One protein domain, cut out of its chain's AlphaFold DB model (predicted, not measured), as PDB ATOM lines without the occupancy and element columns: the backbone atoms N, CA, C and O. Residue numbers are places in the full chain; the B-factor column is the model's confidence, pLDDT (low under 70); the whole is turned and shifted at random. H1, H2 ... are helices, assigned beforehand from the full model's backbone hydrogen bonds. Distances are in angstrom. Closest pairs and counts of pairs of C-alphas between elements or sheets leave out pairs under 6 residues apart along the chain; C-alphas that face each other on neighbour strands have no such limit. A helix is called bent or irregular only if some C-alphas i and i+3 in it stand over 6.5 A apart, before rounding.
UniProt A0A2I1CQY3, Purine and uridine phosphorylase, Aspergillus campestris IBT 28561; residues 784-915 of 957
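This is residues 784 to 915 of the 957 residues of the protein "Purine and uridine phosphorylase" of Aspergillus campestris IBT 28561 (UniProt A0A2I1CQY3). Short helices run back and forth along roughly one direction, with H3 and H4 in the middle, the hairpin of H1 and H2 at one end, and H5 and H6 at the other end. H7 folds back from H6 towards H3 and H4, and a tail, residues 903 to 915, follows it with no named element. The printed part has 132 residues, with seven named helices, H1 to H7 in that order, and no named strand; the class is all helix. It is compact, with a radius of gyration of the C-alphas of 14.2 A and spans of 44, 33 and 28 A.

H1, residues 784 to 800, is the longest helix at 24.3 A and begins at C-alpha 784 (13.704, 7.299, 119.048). H2 is residues 805 to 811, 10.0 A, and H3 is residues 826 to 833, 10.5 A. H3 is neither bent nor irregular, but only just: C-alphas 829 and 832 are 6.1 A apart. H4, residues 835 to 847, measures 18.2 A and begins at C-alpha 835 (21.800, 28.582, 101.699). H5, residues 853 to 863, measures 15.3 A; H6, residues 875 to 885, 15.6 A. H7, residues 890 to 902, measures 18.2 A and ends at C-alpha 902 (8.501, 3.605, 102.788).

H1 and H2 form a helical hairpin at a shallow tilt of 32 degrees; their closest C-alphas, of Leu 794 and Pro 806, are 5.8 A apart. With residues 794 to 799 alone, H1 touches H3, running the same way at a shallow tilt of 8 degrees; the closest C-alphas, of Tyr 795 and Ala 826, are 4.8 A apart. H3 and H4 form a helical hairpin at a shallow tilt of 34 degrees, only just short of steep; H4 touches with residues 837 to 841 alone, and the closest C-alphas, of Ser 830 and Ala 838, are 5.1 A apart. H4 and H5 form another at a shallow tilt of 13 degrees, the closest C-alphas, of Ala 839 and Ile 860, being 5.4 A apart. H5 touches H6, running the same way, with the C-alphas of Ala 862 and Cys 881 closest at 5.2 A; the tilt of 32 degrees is shallow, only just short of steep. H6 and H7 only just touch, with 3 pairs of C-alphas within 8 A, the closest those of Cys 880 and Gly 891 at 5.5 A; they run opposite ways at a steep tilt of 54 degrees. H3 and H7 are near each other, as are H2 and H4, while H1 and H7 are apart. Of 6 touching pairs given a tilt 5 are shallow, mostly aligned packing. Every O i to N i+4 pair is within hydrogen-bond range in H1, H2, H4, H5, H6 and H7; in H3 it is 3 of 4.

The two C-alphas farthest apart, of Pro 871 and Trp 915, are 45.6 A apart. The printed part has no cut. The links from H2 to H3, 14 residues, and from H5 to H6, 11 residues, are long. The mean pLDDT of the printed part is 76.2; 27 residues are under 70, among them residues 800 to 804 and 901 to 915.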
ATOM      1  N   GLY A 784      14.599   6.131 119.088       63.09
ATOM      2  CA  GLY A 784      13.704   7.299 119.048       63.09
ATOM      3  C   GLY A 784      14.235   8.539 119.774       63.09
ATOM      4  O   GLY A 784      14.423   9.581 119.155       63.09
ATOM      5  N   ARG A 785      14.532   8.418 121.076       70.81
ATOM      6  CA  ARG A 785      15.004   9.542 121.909       70.81
ATOM      7  C   ARG A 785      16.387  10.061 121.489       70.81
ATOM      8  O   ARG A 785      16.682  11.225 121.732       70.81
ATOM      9  N   LEU A 786      17.213   9.231 120.840       75.44
ATOM     10  CA  LEU A 786      18.476   9.671 120.237       75.44
ATOM     11  C   LEU A 786      18.225  10.499 118.970       75.44
ATOM     12  O   LEU A 786      18.755  11.600 118.870       75.44
ATOM     13  N   GLN A 787      17.397  10.004 118.041       77.62
ATOM     14  CA  GLN A 787      17.022  10.740 116.826       77.62
ATOM     15  C   GLN A 787      16.390  12.093 117.181       77.62
ATOM     16  O   GLN A 787      16.843  13.123 116.700       77.62
ATOM     17  N   GLU A 788      15.414  12.111 118.094       79.94
ATOM     18  CA  GLU A 788      14.772  13.345 118.558       79.94
ATOM     19  C   GLU A 788      15.790  14.332 119.156       79.94
ATOM     20  O   GLU A 788      15.789  15.513 118.807       79.94
ATOM     21  N   ALA A 789      16.701  13.861 120.014       83.75
ATOM     22  CA  ALA A 789      17.723  14.716 120.607       83.75
ATOM     23  C   ALA A 789      18.715  15.272 119.571       83.75
ATOM     24  O   ALA A 789      19.113  16.433 119.677       83.75
ATOM     25  N   LEU A 790      19.101  14.473 118.571       83.31
ATOM     26  CA  LEU A 790      19.959  14.891 117.460       83.31
ATOM     27  C   LEU A 790      19.267  15.938 116.576       83.31
ATOM     28  O   LEU A 790      19.871  16.965 116.273       83.31
ATOM     29  N   ASP A 791      17.998  15.722 116.228       86.62
ATOM     30  CA  ASP A 791      17.199  16.614 115.379       86.62
ATOM     31  C   ASP A 791      16.962  17.975 116.066       86.62
ATOM     32  O   ASP A 791      17.199  19.032 115.475       86.62
ATOM     33  N   GLN A 792      16.581  17.966 117.353       86.75
ATOM     34  CA  GLN A 792      16.426  19.184 118.161       86.75
ATOM     35  C   GLN A 792      17.752  19.931 118.374       86.75
ATOM     36  O   GLN A 792      17.770  21.167 118.420       86.75
ATOM     37  N   SER A 793      18.865  19.202 118.496       88.75
ATOM     38  CA  SER A 793      20.193  19.805 118.645       88.75
ATOM     39  C   SER A 793      20.646  20.443 117.335       88.75
ATOM     40  O   SER A 793      20.956  21.630 117.344       88.75
ATOM     41  N   LEU A 794      20.572  19.732 116.201       88.50
ATOM     42  CA  LEU A 794      20.864  20.275 114.867       88.50
ATOM     43  C   LEU A 794      20.056  21.548 114.588       88.50
ATOM     44  O   LEU A 794      20.627  22.552 114.164       88.50
ATOM     45  N   TYR A 795      18.751  21.537 114.876       87.88
ATOM     46  CA  TYR A 795      17.912  22.730 114.764       87.88
ATOM     47  C   TYR A 795      18.459  23.899 115.599       87.88
ATOM     48  O   TYR A 795      18.591  25.011 115.092       87.88
ATOM     49  N   SER A 796      18.836  23.640 116.855       82.38
ATOM     50  CA  SER A 796      19.365  24.662 117.769       82.38
ATOM     51  C   SER A 796      20.724  25.221 117.306       82.38
ATOM     52  O   SER A 796      20.963  26.421 117.442       82.38
ATOM     53  N   VAL A 797      21.590  24.397 116.700       81.25
ATOM     54  CA  VAL A 797      22.858  24.830 116.072       81.25
ATOM     55  C   VAL A 797      22.601  25.735 114.856       81.25
ATOM     56  O   VAL A 797      23.243  26.774 114.700       81.25
ATOM     57  N   VAL A 798      21.640  25.370 114.001       83.44
ATOM     58  CA  VAL A 798      21.274  26.147 112.802       83.44
ATOM     59  C   VAL A 798      20.605  27.477 113.168       83.44
ATOM     60  O   VAL A 798      20.897  28.492 112.537       83.44
ATOM     61  N   GLU A 799      19.763  27.483 114.207       79.62
ATOM     62  CA  GLU A 799      19.084  28.669 114.753       79.62
ATOM     63  C   GLU A 799      20.067  29.656 115.414       79.62
ATOM     64  O   GLU A 799      19.883  30.868 115.305       79.62
ATOM     65  N   THR A 800      21.142  29.159 116.041       69.81
ATOM     66  CA  THR A 800      22.203  29.985 116.660       69.81
ATOM     67  C   THR A 800      23.334  30.392 115.705       69.81
ATOM     68  O   THR A 800      24.105  31.292 116.029       69.81
ATOM     69  N   GLY A 801      23.416  29.800 114.507       69.94
ATOM     70  CA  GLY A 801      24.342  30.216 113.444       69.94
ATOM     71  C   GLY A 801      25.755  29.619 113.511       69.94
ATOM     72  O   GLY A 801      26.641  30.073 112.780       69.94
ATOM     73  N   HIS A 802      25.982  28.601 114.346       67.88
ATOM     74  CA  HIS A 802      27.261  27.879 114.410       67.88
ATOM     75  C   HIS A 802      27.521  27.119 113.096       67.88
ATOM     76  O   HIS A 802      26.668  26.366 112.629       67.88
ATOM     77  N   ARG A 803      28.702  27.302 112.490       64.69
ATOM     78  CA  ARG A 803      28.989  26.842 111.110       64.69
ATOM     79  C   ARG A 803      29.594  25.439 110.994       64.69
ATOM     80  O   ARG A 803      29.399  24.788 109.973       64.69
ATOM     81  N   SER A 804      30.334  24.980 112.003       66.38
ATOM     82  CA  SER A 804      31.023  23.677 112.019       66.38
ATOM     83  C   SER A 804      30.101  22.544 112.480       66.38
ATOM     84  O   SER A 804      29.912  21.544 111.785       66.38
ATOM     85  N   LEU A 805      29.461  22.742 113.633       75.44
ATOM     86  CA  LEU A 805      28.616  21.757 114.309       75.44
ATOM     87  C   LEU A 805      27.468  21.133 113.487       75.44
ATOM     88  O   LEU A 805      27.217  19.947 113.711       75.44
ATOM     89  N   PRO A 806      26.778  21.806 112.535       81.44
ATOM     90  CA  PRO A 806      25.668  21.181 111.807       81.44
ATOM     91  C   PRO A 806      26.074  19.879 111.110       81.44
ATOM     92  O   PRO A 806      25.322  18.908 111.111       81.44
ATOM     93  N   ARG A 807      27.299  19.832 110.576       72.31
ATOM     94  CA  ARG A 807      27.853  18.669 109.871       72.31
ATOM     95  C   ARG A 807      28.201  17.520 110.815       72.31
ATOM     96  O   ARG A 807      28.007  16.365 110.451       72.31
ATOM     97  N   VAL A 808      28.639  17.827 112.038       73.50
ATOM     98  CA  VAL A 808      28.861  16.830 113.101       73.50
ATOM     99  C   VAL A 808      27.537  16.150 113.468       73.50
ATOM    100  O   VAL A 808      27.482  14.927 113.587       73.50
ATOM    101  N   PHE A 809      26.444  16.918 113.555       79.38
ATOM    102  CA  PHE A 809      25.108  16.366 113.784       79.38
ATOM    103  C   PHE A 809      24.568  15.563 112.585       79.38
ATOM    104  O   PHE A 809      24.005  14.493 112.804       79.38
ATOM    105  N   LEU A 810      24.780  15.998 111.332       74.44
ATOM    106  CA  LEU A 810      24.434  15.193 110.141       74.44
ATOM    107  C   LEU A 810      25.167  13.843 110.127       74.44
ATOM    108  O   LEU A 810      24.535  12.799 109.958       74.44
ATOM    109  N   TYR A 811      26.479  13.860 110.375       72.00
ATOM    110  CA  TYR A 811      27.315  12.661 110.471       72.00
ATOM    111  C   TYR A 811      26.841  11.718 111.594       72.00
ATOM    112  O   TYR A 811      26.766  10.505 111.402       72.00
ATOM    113  N   ALA A 812      26.423  12.269 112.740       71.75
ATOM    114  CA  ALA A 812      25.806  11.513 113.832       71.75
ATOM    115  C   ALA A 812      24.392  10.971 113.515       71.75
ATOM    116  O   ALA A 812      23.854  10.187 114.300       71.75
ATOM    117  N   GLY A 813      23.792  11.348 112.380       74.00
ATOM    118  CA  GLY A 813      22.478  10.880 111.940       74.00
ATOM    119  C   GLY A 813      21.304  11.782 112.326       74.00
ATOM    120  O   GLY A 813      20.195  11.278 112.461       74.00
ATOM    121  N   ALA A 814      21.506  13.090 112.507       82.81
ATOM    122  CA  ALA A 814      20.408  14.052 112.634       82.81
ATOM    123  C   ALA A 814      19.663  14.248 111.297       82.81
ATOM    124  O   ALA A 814      20.278  14.297 110.232       82.81
ATOM    125  N   ASN A 815      18.341  14.408 111.355       85.88
ATOM    126  CA  ASN A 815      17.466  14.654 110.212       85.88
ATOM    127  C   ASN A 815      17.179  16.164 110.052       85.88
ATOM    128  O   ASN A 815      16.355  16.711 110.791       85.88
ATOM    129  N   PRO A 816      17.769  16.864 109.062       88.69
ATOM    130  CA  PRO A 816      17.540  18.299 108.873       88.69
ATOM    131  C   PRO A 816      16.110  18.652 108.426       88.69
ATOM    132  O   PRO A 816      15.722  19.818 108.501       88.69
ATOM    133  N   PHE A 817      15.320  17.671 107.975       88.69
ATOM    134  CA  PHE A 817      13.943  17.847 107.504       88.69
ATOM    135  C   PHE A 817      12.887  17.563 108.586       88.69
ATOM    136  O   PHE A 817      11.695  17.724 108.327       88.69
ATOM    137  N   ALA A 818      13.294  17.149 109.791       84.69
ATOM    138  CA  ALA A 818      12.388  16.977 110.925       84.69
ATOM    139  C   ALA A 818      11.841  18.329 111.417       84.69
ATOM    140  O   ALA A 818      12.557  19.331 111.451       84.69
ATOM    141  N   THR A 819      10.573  18.360 111.834       81.56
ATOM    142  CA  THR A 819       9.969  19.512 112.517       81.56
ATOM    143  C   THR A 819      10.200  19.410 114.026       81.56
ATOM    144  O   THR A 819       9.962  18.373 114.640       81.56
ATOM    145  N   VAL A 820      10.669  20.501 114.637       74.69
ATOM    146  CA  VAL A 820      11.083  20.560 116.052       74.69
ATOM    147  C   VAL A 820      10.162  21.498 116.820       74.69
ATOM    148  O   VAL A 820       9.915  22.610 116.365       74.69
ATOM    149  N   ASP A 821       9.651  21.078 117.982       65.69
ATOM    150  CA  ASP A 821       8.768  21.884 118.848       65.69
ATOM    151  C   ASP A 821       7.537  22.487 118.111       65.69
ATOM    152  O   ASP A 821       7.055  23.568 118.450       65.69
ATOM    153  N   GLY A 822       7.045  21.822 117.054       63.94
ATOM    154  CA  GLY A 822       5.966  22.326 116.182       63.94
ATOM    155  C   GLY A 822       6.374  23.455 115.219       63.94
ATOM    156  O   GLY A 822       5.519  24.028 114.543       63.94
ATOM    157  N   LYS A 823       7.667  23.785 115.147       64.94
ATOM    158  CA  LYS A 823       8.250  24.791 114.253       64.94
ATOM    159  C   LYS A 823       8.630  24.193 112.887       64.94
ATOM    160  O   LYS A 823       8.575  22.987 112.654       64.94
ATOM    161  N   ARG A 824       9.084  25.084 112.000       75.25
ATOM    162  CA  ARG A 824       9.800  24.773 110.751       75.25
ATOM    163  C   ARG A 824      11.029  23.879 110.999       75.25
ATOM    164  O   ARG A 824      11.601  23.926 112.083       75.25
ATOM    165  N   SER A 825      11.445  23.115 109.989       87.50
ATOM    166  CA  SER A 825      12.638  22.255 110.043       87.50
ATOM    167  C   SER A 825      13.963  23.040 110.068       87.50
ATOM    168  O   SER A 825      13.991  24.251 109.824       87.50
ATOM    169  N   ALA A 826      15.086  22.353 110.319       87.19
ATOM    170  CA  ALA A 826      16.416  22.960 110.196       87.19
ATOM    171  C   ALA A 826      16.710  23.368 108.738       87.19
ATOM    172  O   ALA A 826      17.218  24.464 108.488       87.19
ATOM    173  N   PHE A 827      16.287  22.549 107.767       90.69
ATOM    174  CA  PHE A 827      16.312  22.884 106.343       90.69
ATOM    175  C   PHE A 827      15.544  24.184 106.058       90.69
ATOM    176  O   PHE A 827      16.128  25.140 105.547       90.69
ATOM    177  N   ALA A 828      14.289  24.281 106.497       86.94
ATOM    178  CA  ALA A 828      13.421  25.452 106.337       86.94
ATOM    179  C   ALA A 828      13.946  26.757 106.960       86.94
ATOM    180  O   ALA A 828      13.528  27.845 106.556       86.94
ATOM    181  N   PHE A 829      14.815  26.663 107.970       83.62
ATOM    182  CA  PHE A 829      15.513  27.813 108.544       83.62
ATOM    183  C   PHE A 829      16.753  28.176 107.711       83.62
ATOM    184  O   PHE A 829      16.998  29.351 107.412       83.62
ATOM    185  N   SER A 830      17.520  27.167 107.288       85.81
ATOM    186  CA  SER A 830      18.746  27.347 106.503       85.81
ATOM    187  C   SER A 830      18.508  27.913 105.096       85.81
ATOM    188  O   SER A 830      19.325  28.706 104.641       85.81
ATOM    189  N   THR A 831      17.377  27.632 104.429       83.31
ATOM    190  CA  THR A 831      17.084  28.172 103.077       83.31
ATOM    191  C   THR A 831      17.063  29.704 102.999       83.31
ATOM    192  O   THR A 831      17.283  30.272 101.933       83.31
ATOM    193  N   PHE A 832      16.821  30.387 104.122       73.88
ATOM    194  CA  PHE A 832      16.873  31.850 104.217       73.88
ATOM    195  C   PHE A 832      18.167  32.397 104.821       73.88
ATOM    196  O   PHE A 832      18.571  33.504 104.473       73.88
ATOM    197  N   SER A 833      18.774  31.669 105.759       76.94
ATOM    198  CA  SER A 833      19.870  32.172 106.601       76.94
ATOM    199  C   SER A 833      21.250  31.646 106.197       76.94
ATOM    200  O   SER A 833      22.253  32.325 106.410       76.94
ATOM    201  N   GLN A 834      21.308  30.440 105.630       83.25
ATOM    202  CA  GLN A 834      22.522  29.670 105.364       83.25
ATOM    203  C   GLN A 834      22.320  28.778 104.112       83.25
ATOM    204  O   GLN A 834      22.264  27.551 104.240       83.25
ATOM    205  N   PRO A 835      22.173  29.347 102.896       81.81
ATOM    206  CA  PRO A 835      21.800  28.582 101.699       81.81
ATOM    207  C   PRO A 835      22.805  27.474 101.340       81.81
ATOM    208  O   PRO A 835      22.395  26.407 100.894       81.81
ATOM    209  N   ASP A 836      24.099  27.657 101.621       81.81
ATOM    210  CA  ASP A 836      25.114  26.614 101.404       81.81
ATOM    211  C   ASP A 836      24.928  25.398 102.324       81.81
ATOM    212  O   ASP A 836      25.233  24.270 101.934       81.81
ATOM    213  N   LEU A 837      24.397  25.612 103.532       82.56
ATOM    214  CA  LEU A 837      24.048  24.548 104.473       82.56
ATOM    215  C   LEU A 837      22.719  23.882 104.085       82.56
ATOM    216  O   LEU A 837      22.598  22.663 104.160       82.56
ATOM    217  N   ALA A 838      21.754  24.658 103.581       85.94
ATOM    218  CA  ALA A 838      20.531  24.116 102.993       85.94
ATOM    219  C   ALA A 838      20.832  23.206 101.786       85.94
ATOM    220  O   ALA A 838      20.255  22.126 101.673       85.94
ATOM    221  N   ALA A 839      21.774  23.597 100.921       83.62
ATOM    222  CA  ALA A 839      22.238  22.774  99.805       83.62
ATOM    223  C   ALA A 839      22.972  21.501 100.279       83.62
ATOM    224  O   ALA A 839      22.763  20.430  99.707       83.62
ATOM    225  N   GLN A 840      23.753  21.570 101.364       81.25
ATOM    226  CA  GLN A 840      24.352  20.382 101.998       81.25
ATOM    227  C   GLN A 840      23.284  19.424 102.556       81.25
ATOM    228  O   GLN A 840      23.398  18.219 102.364       81.25
ATOM    229  N   PHE A 841      22.196  19.924 103.155       88.44
ATOM    230  CA  PHE A 841      21.079  19.071 103.591       88.44
ATOM    231  C   PHE A 841      20.385  18.344 102.424       88.44
ATOM    232  O   PHE A 841      19.990  17.185 102.567       88.44
ATOM    233  N   VAL A 842      20.261  18.987 101.257       84.50
ATOM    234  CA  VAL A 842      19.716  18.361 100.035       84.50
ATOM    235  C   VAL A 842      20.702  17.347  99.441       84.50
ATOM    236  O   VAL A 842      20.289  16.261  99.035       84.50
ATOM    237  N   THR A 843      22.003  17.653  99.470       80.19
ATOM    238  CA  THR A 843      23.084  16.735  99.059       80.19
ATOM    239  C   THR A 843      23.097  15.472  99.929       80.19
ATOM    240  O   THR A 843      23.161  14.364  99.405       80.19
ATOM    241  N   GLU A 844      22.912  15.608 101.244       79.69
ATOM    242  CA  GLU A 844      22.806  14.480 102.179       79.69
ATOM    243  C   GLU A 844      21.538  13.633 101.939       79.69
ATOM    244  O   GLU A 844      21.577  12.404 102.029       79.69
ATOM    245  N   ALA A 845      20.411  14.255 101.570       81.38
ATOM    246  CA  ALA A 845      19.204  13.525 101.166       81.38
ATOM    247  C   ALA A 845      19.406  12.742  99.853       81.38
ATOM    248  O   ALA A 845      18.916  11.616  99.730       81.38
ATOM    249  N   TYR A 846      20.151  13.301  98.895       81.06
ATOM    250  CA  TYR A 846      20.557  12.609  97.669       81.06
ATOM    251  C   TYR A 846      21.511  11.440  97.954       81.06
ATOM    252  O   TYR A 846      21.239  10.317  97.531       81.06
ATOM    253  N   ALA A 847      22.563  11.657  98.752       70.12
ATOM    254  CA  ALA A 847      23.534  10.626  99.132       70.12
ATOM    255  C   ALA A 847      22.885   9.423  99.850       70.12
ATOM    256  O   ALA A 847      23.335   8.286  99.710       70.12
ATOM    257  N   ARG A 848      21.780   9.655 100.573       72.94
ATOM    258  CA  ARG A 848      20.963   8.618 101.231       72.94
ATOM    259  C   ARG A 848      19.903   7.970 100.326       72.94
ATOM    260  O   ARG A 848      19.142   7.129 100.801       72.94
ATOM    261  N   GLY A 849      19.819   8.350  99.049       73.19
ATOM    262  CA  GLY A 849      18.826   7.844  98.092       73.19
ATOM    263  C   GLY A 849      17.390   8.324  98.345       73.19
ATOM    264  O   GLY A 849      16.444   7.748  97.810       73.19
ATOM    265  N   LEU A 850      17.202   9.366  99.165       80.50
ATOM    266  CA  LEU A 850      15.890   9.955  99.467       80.50
ATOM    267  C   LEU A 850      15.439  10.948  98.382       80.50
ATOM    268  O   LEU A 850      14.250  11.262  98.294       80.50
ATOM    269  N   LEU A 851      16.368  11.408  97.541       81.50
ATOM    270  CA  LEU A 851      16.136  12.197  96.329       81.50
ATOM    271  C   LEU A 851      16.851  11.547  95.135       81.50
ATOM    272  O   LEU A 851      17.907  10.938  95.293       81.50
ATOM    273  N   GLN A 852      16.286  11.697  93.941       82.44
ATOM    274  CA  GLN A 852      16.967  11.423  92.674       82.44
ATOM    275  C   GLN A 852      17.881  12.601  92.294       82.44
ATOM    276  O   GLN A 852      17.682  13.711  92.783       82.44
ATOM    277  N   LEU A 853      18.845  12.379  91.391       76.69
ATOM    278  CA  LEU A 853      19.815  13.396  90.950       76.69
ATOM    279  C   LEU A 853      19.117  14.702  90.518       76.69
ATOM    280  O   LEU A 853      19.302  15.740  91.141       76.69
ATOM    281  N   GLN A 854      18.195  14.599  89.556       79.00
ATOM    282  CA  GLN A 854      17.417  15.726  89.029       79.00
ATOM    283  C   GLN A 854      16.485  16.380  90.072       79.00
ATOM    284  O   GLN A 854      16.169  17.563  89.970       79.00
ATOM    285  N   GLU A 855      16.034  15.637  91.091       85.69
ATOM    286  CA  GLU A 855      15.268  16.224  92.202       85.69
ATOM    287  C   GLU A 855      16.183  17.061  93.109       85.69
ATOM    288  O   GLU A 855      15.789  18.138  93.544       85.69
ATOM    289  N   ALA A 856      17.404  16.589  93.377       83.00
ATOM    290  CA  ALA A 856      18.379  17.290  94.203       83.00
ATOM    291  C   ALA A 856      18.925  18.551  93.515       83.00
ATOM    292  O   ALA A 856      18.934  19.612  94.134       83.00
ATOM    293  N   GLU A 857      19.303  18.458  92.235       81.94
ATOM    294  CA  GLU A 857      19.798  19.580  91.419       81.94
ATOM    295  C   GLU A 857      18.795  20.749  91.401       81.94
ATOM    296  O   GLU A 857      19.129  21.868  91.795       81.94
ATOM    297  N   LEU A 858      17.530  20.485  91.045       83.88
ATOM    298  CA  LEU A 858      16.500  21.529  90.940       83.88
ATOM    299  C   LEU A 858      16.106  22.129  92.303       83.88
ATOM    300  O   LEU A 858      15.811  23.323  92.386       83.88
ATOM    301  N   ILE A 859      16.143  21.339  93.385       86.31
ATOM    302  CA  ILE A 859      15.918  21.854  94.745       86.31
ATOM    303  C   ILE A 859      17.117  22.701  95.213       86.31
ATOM    304  O   ILE A 859      16.902  23.718  95.870       86.31
ATOM    305  N   ILE A 860      18.358  22.350  94.854       85.00
ATOM    306  CA  ILE A 860      19.553  23.160  95.154       85.00
ATOM    307  C   ILE A 860      19.508  24.502  94.405       85.00
ATOM    308  O   ILE A 860      19.744  25.543  95.022       85.00
ATOM    309  N   ASP A 861      19.127  24.524  93.125       82.19
ATOM    310  CA  ASP A 861      18.941  25.788  92.394       82.19
ATOM    311  C   ASP A 861      17.825  26.649  93.010       82.19
ATOM    312  O   ASP A 861      17.990  27.864  93.145       82.19
ATOM    313  N   ALA A 862      16.728  26.046  93.480       85.62
ATOM    314  CA  ALA A 862      15.680  26.765  94.210       85.62
ATOM    315  C   ALA A 862      16.160  27.319  95.568       85.62
ATOM    316  O   ALA A 862      15.807  28.438  95.944       85.62
ATOM    317  N   VAL A 863      17.009  26.586  96.296       86.81
ATOM    318  CA  VAL A 863      17.668  27.074  97.523       86.81
ATOM    319  C   VAL A 863      18.548  28.295  97.230       86.81
ATOM    320  O   VAL A 863      18.525  29.267  97.987       86.81
ATOM    321  N   TYR A 864      19.272  28.293  96.108       85.19
ATOM    322  CA  TYR A 864      20.085  29.429  95.665       85.19
ATOM    323  C   TYR A 864      19.300  30.540  94.940       85.19
ATOM    324  O   TYR A 864      19.908  31.548  94.568       85.19
ATOM    325  N   ARG A 865      17.975  30.396  94.773       82.31
ATOM    326  CA  ARG A 865      17.076  31.307  94.030       82.31
ATOM    327  C   ARG A 865      17.484  31.509  92.567       82.31
ATOM    328  O   ARG A 865      17.651  32.633  92.089       82.31
ATOM    329  N   ARG A 866      17.728  30.388  91.892       78.12
ATOM    330  CA  ARG A 866      18.170  30.278  90.494       78.12
ATOM    331  C   ARG A 866      17.249  29.375  89.670       78.12
ATOM    332  O   ARG A 866      17.602  29.038  88.542       78.12
ATOM    333  N   TYR A 867      16.102  28.959  90.212       76.56
ATOM    334  CA  TYR A 867      15.275  27.941  89.575       76.56
ATOM    335  C   TYR A 867      14.596  28.481  88.307       76.56
ATOM    336  O   TYR A 867      13.772  29.395  88.342       76.56
ATOM    337  N   ALA A 868      14.917  27.867  87.170       73.75
ATOM    338  CA  ALA A 868      14.225  28.081  85.908       73.75
ATOM    339  C   ALA A 868      13.237  26.923  85.662       73.75
ATOM    340  O   ALA A 868      13.654  25.766  85.723       73.75
ATOM    341  N   PRO A 869      11.948  27.181  85.356       66.88
ATOM    342  CA  PRO A 869      10.991  26.118  85.051       66.88
ATOM    343  C   PRO A 869      11.408  25.285  83.828       66.88
ATOM    344  O   PRO A 869      11.359  25.762  82.692       66.88
ATOM    345  N   VAL A 870      11.801  24.029  84.056       74.06
ATOM    346  CA  VAL A 870      12.239  23.104  82.996       74.06
ATOM    347  C   VAL A 870      11.015  22.406  82.370       74.06
ATOM    348  O   VAL A 870      10.217  21.844  83.121       74.06
ATOM    349  N   PRO A 871      10.848  22.367  81.029       61.62
ATOM    350  CA  PRO A 871       9.648  21.808  80.384       61.62
ATOM    351  C   PRO A 871       9.344  20.333  80.692       61.62
ATOM    352  O   PRO A 871       8.193  19.917  80.612       61.62
ATOM    353  N   SER A 872      10.364  19.544  81.040       68.12
ATOM    354  CA  SER A 872      10.259  18.128  81.418       68.12
ATOM    355  C   SER A 872      10.107  17.893  82.930       68.12
ATOM    356  O   SER A 872      10.000  16.746  83.364       68.12
ATOM    357  N   CYS A 873      10.089  18.950  83.749       74.06
ATOM    358  CA  CYS A 873       9.974  18.840  85.201       74.06
ATOM    359  C   CYS A 873       8.575  18.334  85.613       74.06
ATOM    360  O   CYS A 873       7.566  18.917  85.200       74.06
ATOM    361  N   PRO A 874       8.462  17.297  86.466       80.12
ATOM    362  CA  PRO A 874       7.180  16.894  87.034       80.12
ATOM    363  C   PRO A 874       6.511  18.064  87.768       80.12
ATOM    364  O   PRO A 874       7.119  18.671  88.645       80.12
ATOM    365  N   GLY A 875       5.236  18.344  87.483       79.31
ATOM    366  CA  GLY A 875       4.544  19.529  88.021       79.31
ATOM    367  C   GLY A 875       4.515  19.641  89.554       79.31
ATOM    368  O   GLY A 875       4.419  20.743  90.087       79.31
ATOM    369  N   TRP A 876       4.659  18.528  90.285       83.19
ATOM    370  CA  TRP A 876       4.818  18.548  91.744       83.19
ATOM    371  C   TRP A 876       6.199  19.069  92.181       83.19
ATOM    372  O   TRP A 876       6.288  19.768  93.188       83.19
ATOM    373  N   LEU A 877       7.261  18.749  91.433       82.81
ATOM    374  CA  LEU A 877       8.640  19.161  91.703       82.81
ATOM    375  C   LEU A 877       8.839  20.626  91.314       82.81
ATOM    376  O   LEU A 877       9.381  21.386  92.109       82.81
ATOM    377  N   ASP A 878       8.308  21.047  90.165       82.88
ATOM    378  CA  ASP A 878       8.261  22.458  89.762       82.88
ATOM    379  C   ASP A 878       7.519  23.315  90.800       82.88
ATOM    380  O   ASP A 878       8.041  24.329  91.272       82.88
ATOM    381  N   ALA A 879       6.345  22.859  91.251       83.94
ATOM    382  CA  ALA A 879       5.626  23.506  92.340       83.94
ATOM    383  C   ALA A 879       6.434  23.519  93.651       83.94
ATOM    384  O   ALA A 879       6.371  24.511  94.375       83.94
ATOM    385  N   CYS A 880       7.205  22.472  93.971       85.31
ATOM    386  CA  CYS A 880       8.092  22.474  95.140       85.31
ATOM    387  C   CYS A 880       9.230  23.491  94.997       85.31
ATOM    388  O   CYS A 880       9.452  24.258  95.928       85.31
ATOM    389  N   CYS A 881       9.903  23.558  93.847       85.81
ATOM    390  CA  CYS A 881      11.040  24.454  93.621       85.81
ATOM    391  C   CYS A 881      10.622  25.930  93.719       85.81
ATOM    392  O   CYS A 881      11.174  26.674  94.530       85.81
ATOM    393  N   ARG A 882       9.544  26.333  93.028       83.38
ATOM    394  CA  ARG A 882       8.974  27.690  93.160       83.38
ATOM    395  C   ARG A 882       8.547  28.008  94.601       83.38
ATOM    396  O   ARG A 882       8.677  29.141  95.059       83.38
ATOM    397  N   ASN A 883       8.028  27.020  95.336       85.38
ATOM    398  CA  ASN A 883       7.688  27.195  96.749       85.38
ATOM    399  C   ASN A 883       8.939  27.329  97.638       85.38
ATOM    400  O   ASN A 883       8.909  28.148  98.552       85.38
ATOM    401  N   VAL A 884      10.038  26.618  97.364       85.81
ATOM    402  CA  VAL A 884      11.322  26.759  98.080       85.81
ATOM    403  C   VAL A 884      11.918  28.156  97.887       85.81
ATOM    404  O   VAL A 884      12.311  28.763  98.882       85.81
ATOM    405  N   GLU A 885      11.879  28.728  96.678       81.31
ATOM    406  CA  GLU A 885      12.286  30.129  96.445       81.31
ATOM    407  C   GLU A 885      11.432  31.131  97.244       81.31
ATOM    408  O   GLU A 885      11.939  32.126  97.767       81.31
ATOM    409  N   MET A 886      10.136  30.832  97.409       78.94
ATOM    410  CA  MET A 886       9.204  31.557  98.285       78.94
ATOM    411  C   MET A 886       9.297  31.156  99.774       78.94
ATOM    412  O   MET A 886       8.493  31.621 100.588       78.94
ATOM    413  N   GLY A 887      10.249  30.302 100.165       70.00
ATOM    414  CA  GLY A 887      10.488  29.914 101.558       70.00
ATOM    415  C   GLY A 887       9.530  28.887 102.163       70.00
ATOM    416  O   GLY A 887       9.400  28.817 103.386       70.00
ATOM    417  N   ARG A 888       8.821  28.131 101.324       84.75
ATOM    418  CA  ARG A 888       7.800  27.136 101.683       84.75
ATOM    419  C   ARG A 888       8.329  25.727 101.390       84.75
ATOM    420  O   ARG A 888       8.007  25.120 100.373       84.75
ATOM    421  N   THR A 889       9.161  25.211 102.287       87.25
ATOM    422  CA  THR A 889       9.880  23.931 102.129       87.25
ATOM    423  C   THR A 889       9.031  22.674 102.348       87.25
ATOM    424  O   THR A 889       9.472  21.585 101.984       87.25
ATOM    425  N   GLU A 890       7.805  22.807 102.872       84.25
ATOM    426  CA  GLU A 890       6.928  21.687 103.263       84.25
ATOM    427  C   GLU A 890       6.761  20.594 102.195       84.25
ATOM    428  O   GLU A 890       6.594  19.424 102.536       84.25
ATOM    429  N   GLY A 891       6.773  20.950 100.905       83.31
ATOM    430  CA  GLY A 891       6.653  19.980  99.811       83.31
ATOM    431  C   GLY A 891       7.837  19.009  99.742       83.31
ATOM    432  O   GLY A 891       7.639  17.805  99.591       83.31
ATOM    433  N   VAL A 892       9.056  19.522  99.936       84.31
ATOM    434  CA  VAL A 892      10.298  18.732  99.980       84.31
ATOM    435  C   VAL A 892      10.334  17.874 101.245       84.31
ATOM    436  O   VAL A 892      10.587  16.673 101.180       84.31
ATOM    437  N   GLU A 893       9.994  18.462 102.392       87.12
ATOM    438  CA  GLU A 893       9.981  17.781 103.694       87.12
ATOM    439  C   GLU A 893       8.993  16.608 103.709       87.12
ATOM    440  O   GLU A 893       9.370  15.478 104.021       87.12
ATOM    441  N   LYS A 894       7.743  16.832 103.277       84.12
ATOM    442  CA  LYS A 894       6.717  15.778 103.180       84.12
ATOM    443  C   LYS A 894       7.128  14.671 102.207       84.12
ATOM    444  O   LYS A 894       6.843  13.504 102.469       84.12
ATOM    445  N   ARG A 895       7.830  15.006 101.117       83.62
ATOM    446  CA  ARG A 895       8.346  14.033 100.142       83.62
ATOM    447  C   ARG A 895       9.456  13.154 100.725       83.62
ATOM    448  O   ARG A 895       9.438  11.942 100.518       83.62
ATOM    449  N   ILE A 896      10.377  13.744 101.485       82.69
ATOM    450  CA  ILE A 896      11.458  13.022 102.167       82.69
ATOM    451  C   ILE A 896      10.891  12.142 103.293       82.69
ATOM    452  O   ILE A 896      11.217  10.958 103.357       82.69
ATOM    453  N   VAL A 897       9.956  12.650 104.106       79.75
ATOM    454  CA  VAL A 897       9.259  11.865 105.148       79.75
ATOM    455  C   VAL A 897       8.445  10.702 104.553       79.75
ATOM    456  O   VAL A 897       8.455   9.596 105.100       79.75
ATOM    457  N   GLN A 898       7.792  10.897 103.402       81.44
ATOM    458  CA  GLN A 898       7.101   9.818 102.682       81.44
ATOM    459  C   GLN A 898       8.071   8.705 102.252       81.44
ATOM    460  O   GLN A 898       7.750   7.527 102.386       81.44
ATOM    461  N   ARG A 899       9.270   9.056 101.768       81.50
ATOM    462  CA  ARG A 899      10.283   8.070 101.355       81.50
ATOM    463  C   ARG A 899      10.962   7.386 102.543       81.50
ATOM    464  O   ARG A 899      11.214   6.188 102.475       81.50
ATOM    465  N   LEU A 900      11.174   8.096 103.653       73.25
ATOM    466  CA  LEU A 900      11.672   7.519 104.908       73.25
ATOM    467  C   LEU A 900      10.703   6.482 105.497       73.25
ATOM    468  O   LEU A 900      11.144   5.422 105.929       73.25
ATOM    469  N   THR A 901       9.390   6.737 105.475       69.12
ATOM    470  CA  THR A 901       8.388   5.773 105.986       69.12
ATOM    471  C   THR A 901       8.132   4.589 105.046       69.12
ATOM    472  O   THR A 901       7.635   3.558 105.490       69.12
ATOM    473  N   GLN A 902       8.510   4.702 103.769       68.62
ATOM    474  CA  GLN A 902       8.501   3.605 102.788       68.62
ATOM    475  C   GLN A 902       9.831   2.826 102.737       68.62
ATOM    476  O   GLN A 902       9.908   1.779 102.094       68.62
ATOM    477  N   SER A 903      10.874   3.312 103.414       61.47
ATOM    478  CA  SER A 903      12.181   2.662 103.498       61.47
ATOM    479  C   SER A 903      12.200   1.583 104.590       61.47
ATOM    480  O   SER A 903      11.719   1.830 105.698       61.47
ATOM    481  N   PRO A 904      12.846   0.418 104.369       48.25
ATOM    482  CA  PRO A 904      13.129  -0.537 105.444       48.25
ATOM    483  C   PRO A 904      14.133   0.010 106.479       48.25
ATOM    484  O   PRO A 904      14.313  -0.592 107.535       48.25
ATOM    485  N   ARG A 905      14.788   1.149 106.200       49.25
ATOM    486  CA  ARG A 905      15.555   1.945 107.168       49.25
ATOM    487  C   ARG A 905      14.683   3.116 107.629       49.25
ATOM    488  O   ARG A 905      14.673   4.171 107.003       49.25
ATOM    489  N   THR A 906      13.942   2.916 108.717       43.94
ATOM    490  CA  THR A 906      12.857   3.797 109.199       43.94
ATOM    491  C   THR A 906      13.318   5.054 109.960       43.94
ATOM    492  O   THR A 906      12.545   5.649 110.708       43.94
ATOM    493  N   SER A 907      14.582   5.459 109.820       51.81
ATOM    494  CA  SER A 907      15.182   6.603 110.526       51.81
ATOM    495  C   SER A 907      16.426   7.117 109.791       51.81
ATOM    496  O   SER A 907      16.919   6.468 108.868       51.81
ATOM    497  N   PHE A 908      16.957   8.267 110.213       54.00
ATOM    498  CA  PHE A 908      18.210   8.837 109.698       54.00
ATOM    499  C   PHE A 908      19.463   8.198 110.349       54.00
ATOM    500  O   PHE A 908      20.586   8.659 110.124       54.00
ATOM    501  N   LEU A 909      19.297   7.132 111.143       46.50
ATOM    502  CA  LEU A 909      20.367   6.516 111.928       46.50
ATOM    503  C   LEU A 909      21.512   5.947 111.077       46.50
ATOM    504  O   LEU A 909      21.290   5.183 110.141       46.50
ATOM    505  N   LEU A 910      22.728   6.283 111.521       43.12
ATOM    506  CA  LEU A 910      24.029   5.690 111.197       43.12
ATOM    507  C   LEU A 910      24.314   5.419 109.710       43.12
ATOM    508  O   LEU A 910      23.960   4.390 109.131       43.12
ATOM    509  N   TRP A 911      25.121   6.312 109.140       34.97
ATOM    510  CA  TRP A 911      25.922   6.033 107.956       34.97
ATOM    511  C   TRP A 911      26.932   4.913 108.283       34.97
ATOM    512  O   TRP A 911      27.930   5.146 108.962       34.97
ATOM    513  N   GLU A 912      26.698   3.683 107.813       37.16
ATOM    514  CA  GLU A 912      27.765   2.673 107.753       37.16
ATOM    515  C   GLU A 912      28.822   3.138 106.738       37.16
ATOM    516  O   GLU A 912      28.475   3.447 105.595       37.16
ATOM    517  N   PRO A 913      30.108   3.180 107.134       36.50
ATOM    518  CA  PRO A 913      30.808   1.908 107.309       36.50
ATOM    519  C   PRO A 913      31.740   1.802 108.540       36.50
ATOM    520  O   PRO A 913      32.183   2.783 109.122       36.50
ATOM    521  N   LEU A 914      32.145   0.561 108.844       34.97
ATOM    522  CA  LEU A 914      33.441   0.227 109.470       34.97
ATOM    523  C   LEU A 914      33.727   0.695 110.920       34.97
ATOM    524  O   LEU A 914      34.887   0.894 111.274       34.97
ATOM    525  N   TRP A 915      32.751   0.652 111.838       37.06
ATOM    526  CA  TRP A 915      33.068   0.555 113.287       37.06
ATOM    527  C   TRP A 915      33.634  -0.825 113.704       37.06
ATOM    528  O   TRP A 915      33.940  -1.069 114.871       37.06
TER     529      TRP A 915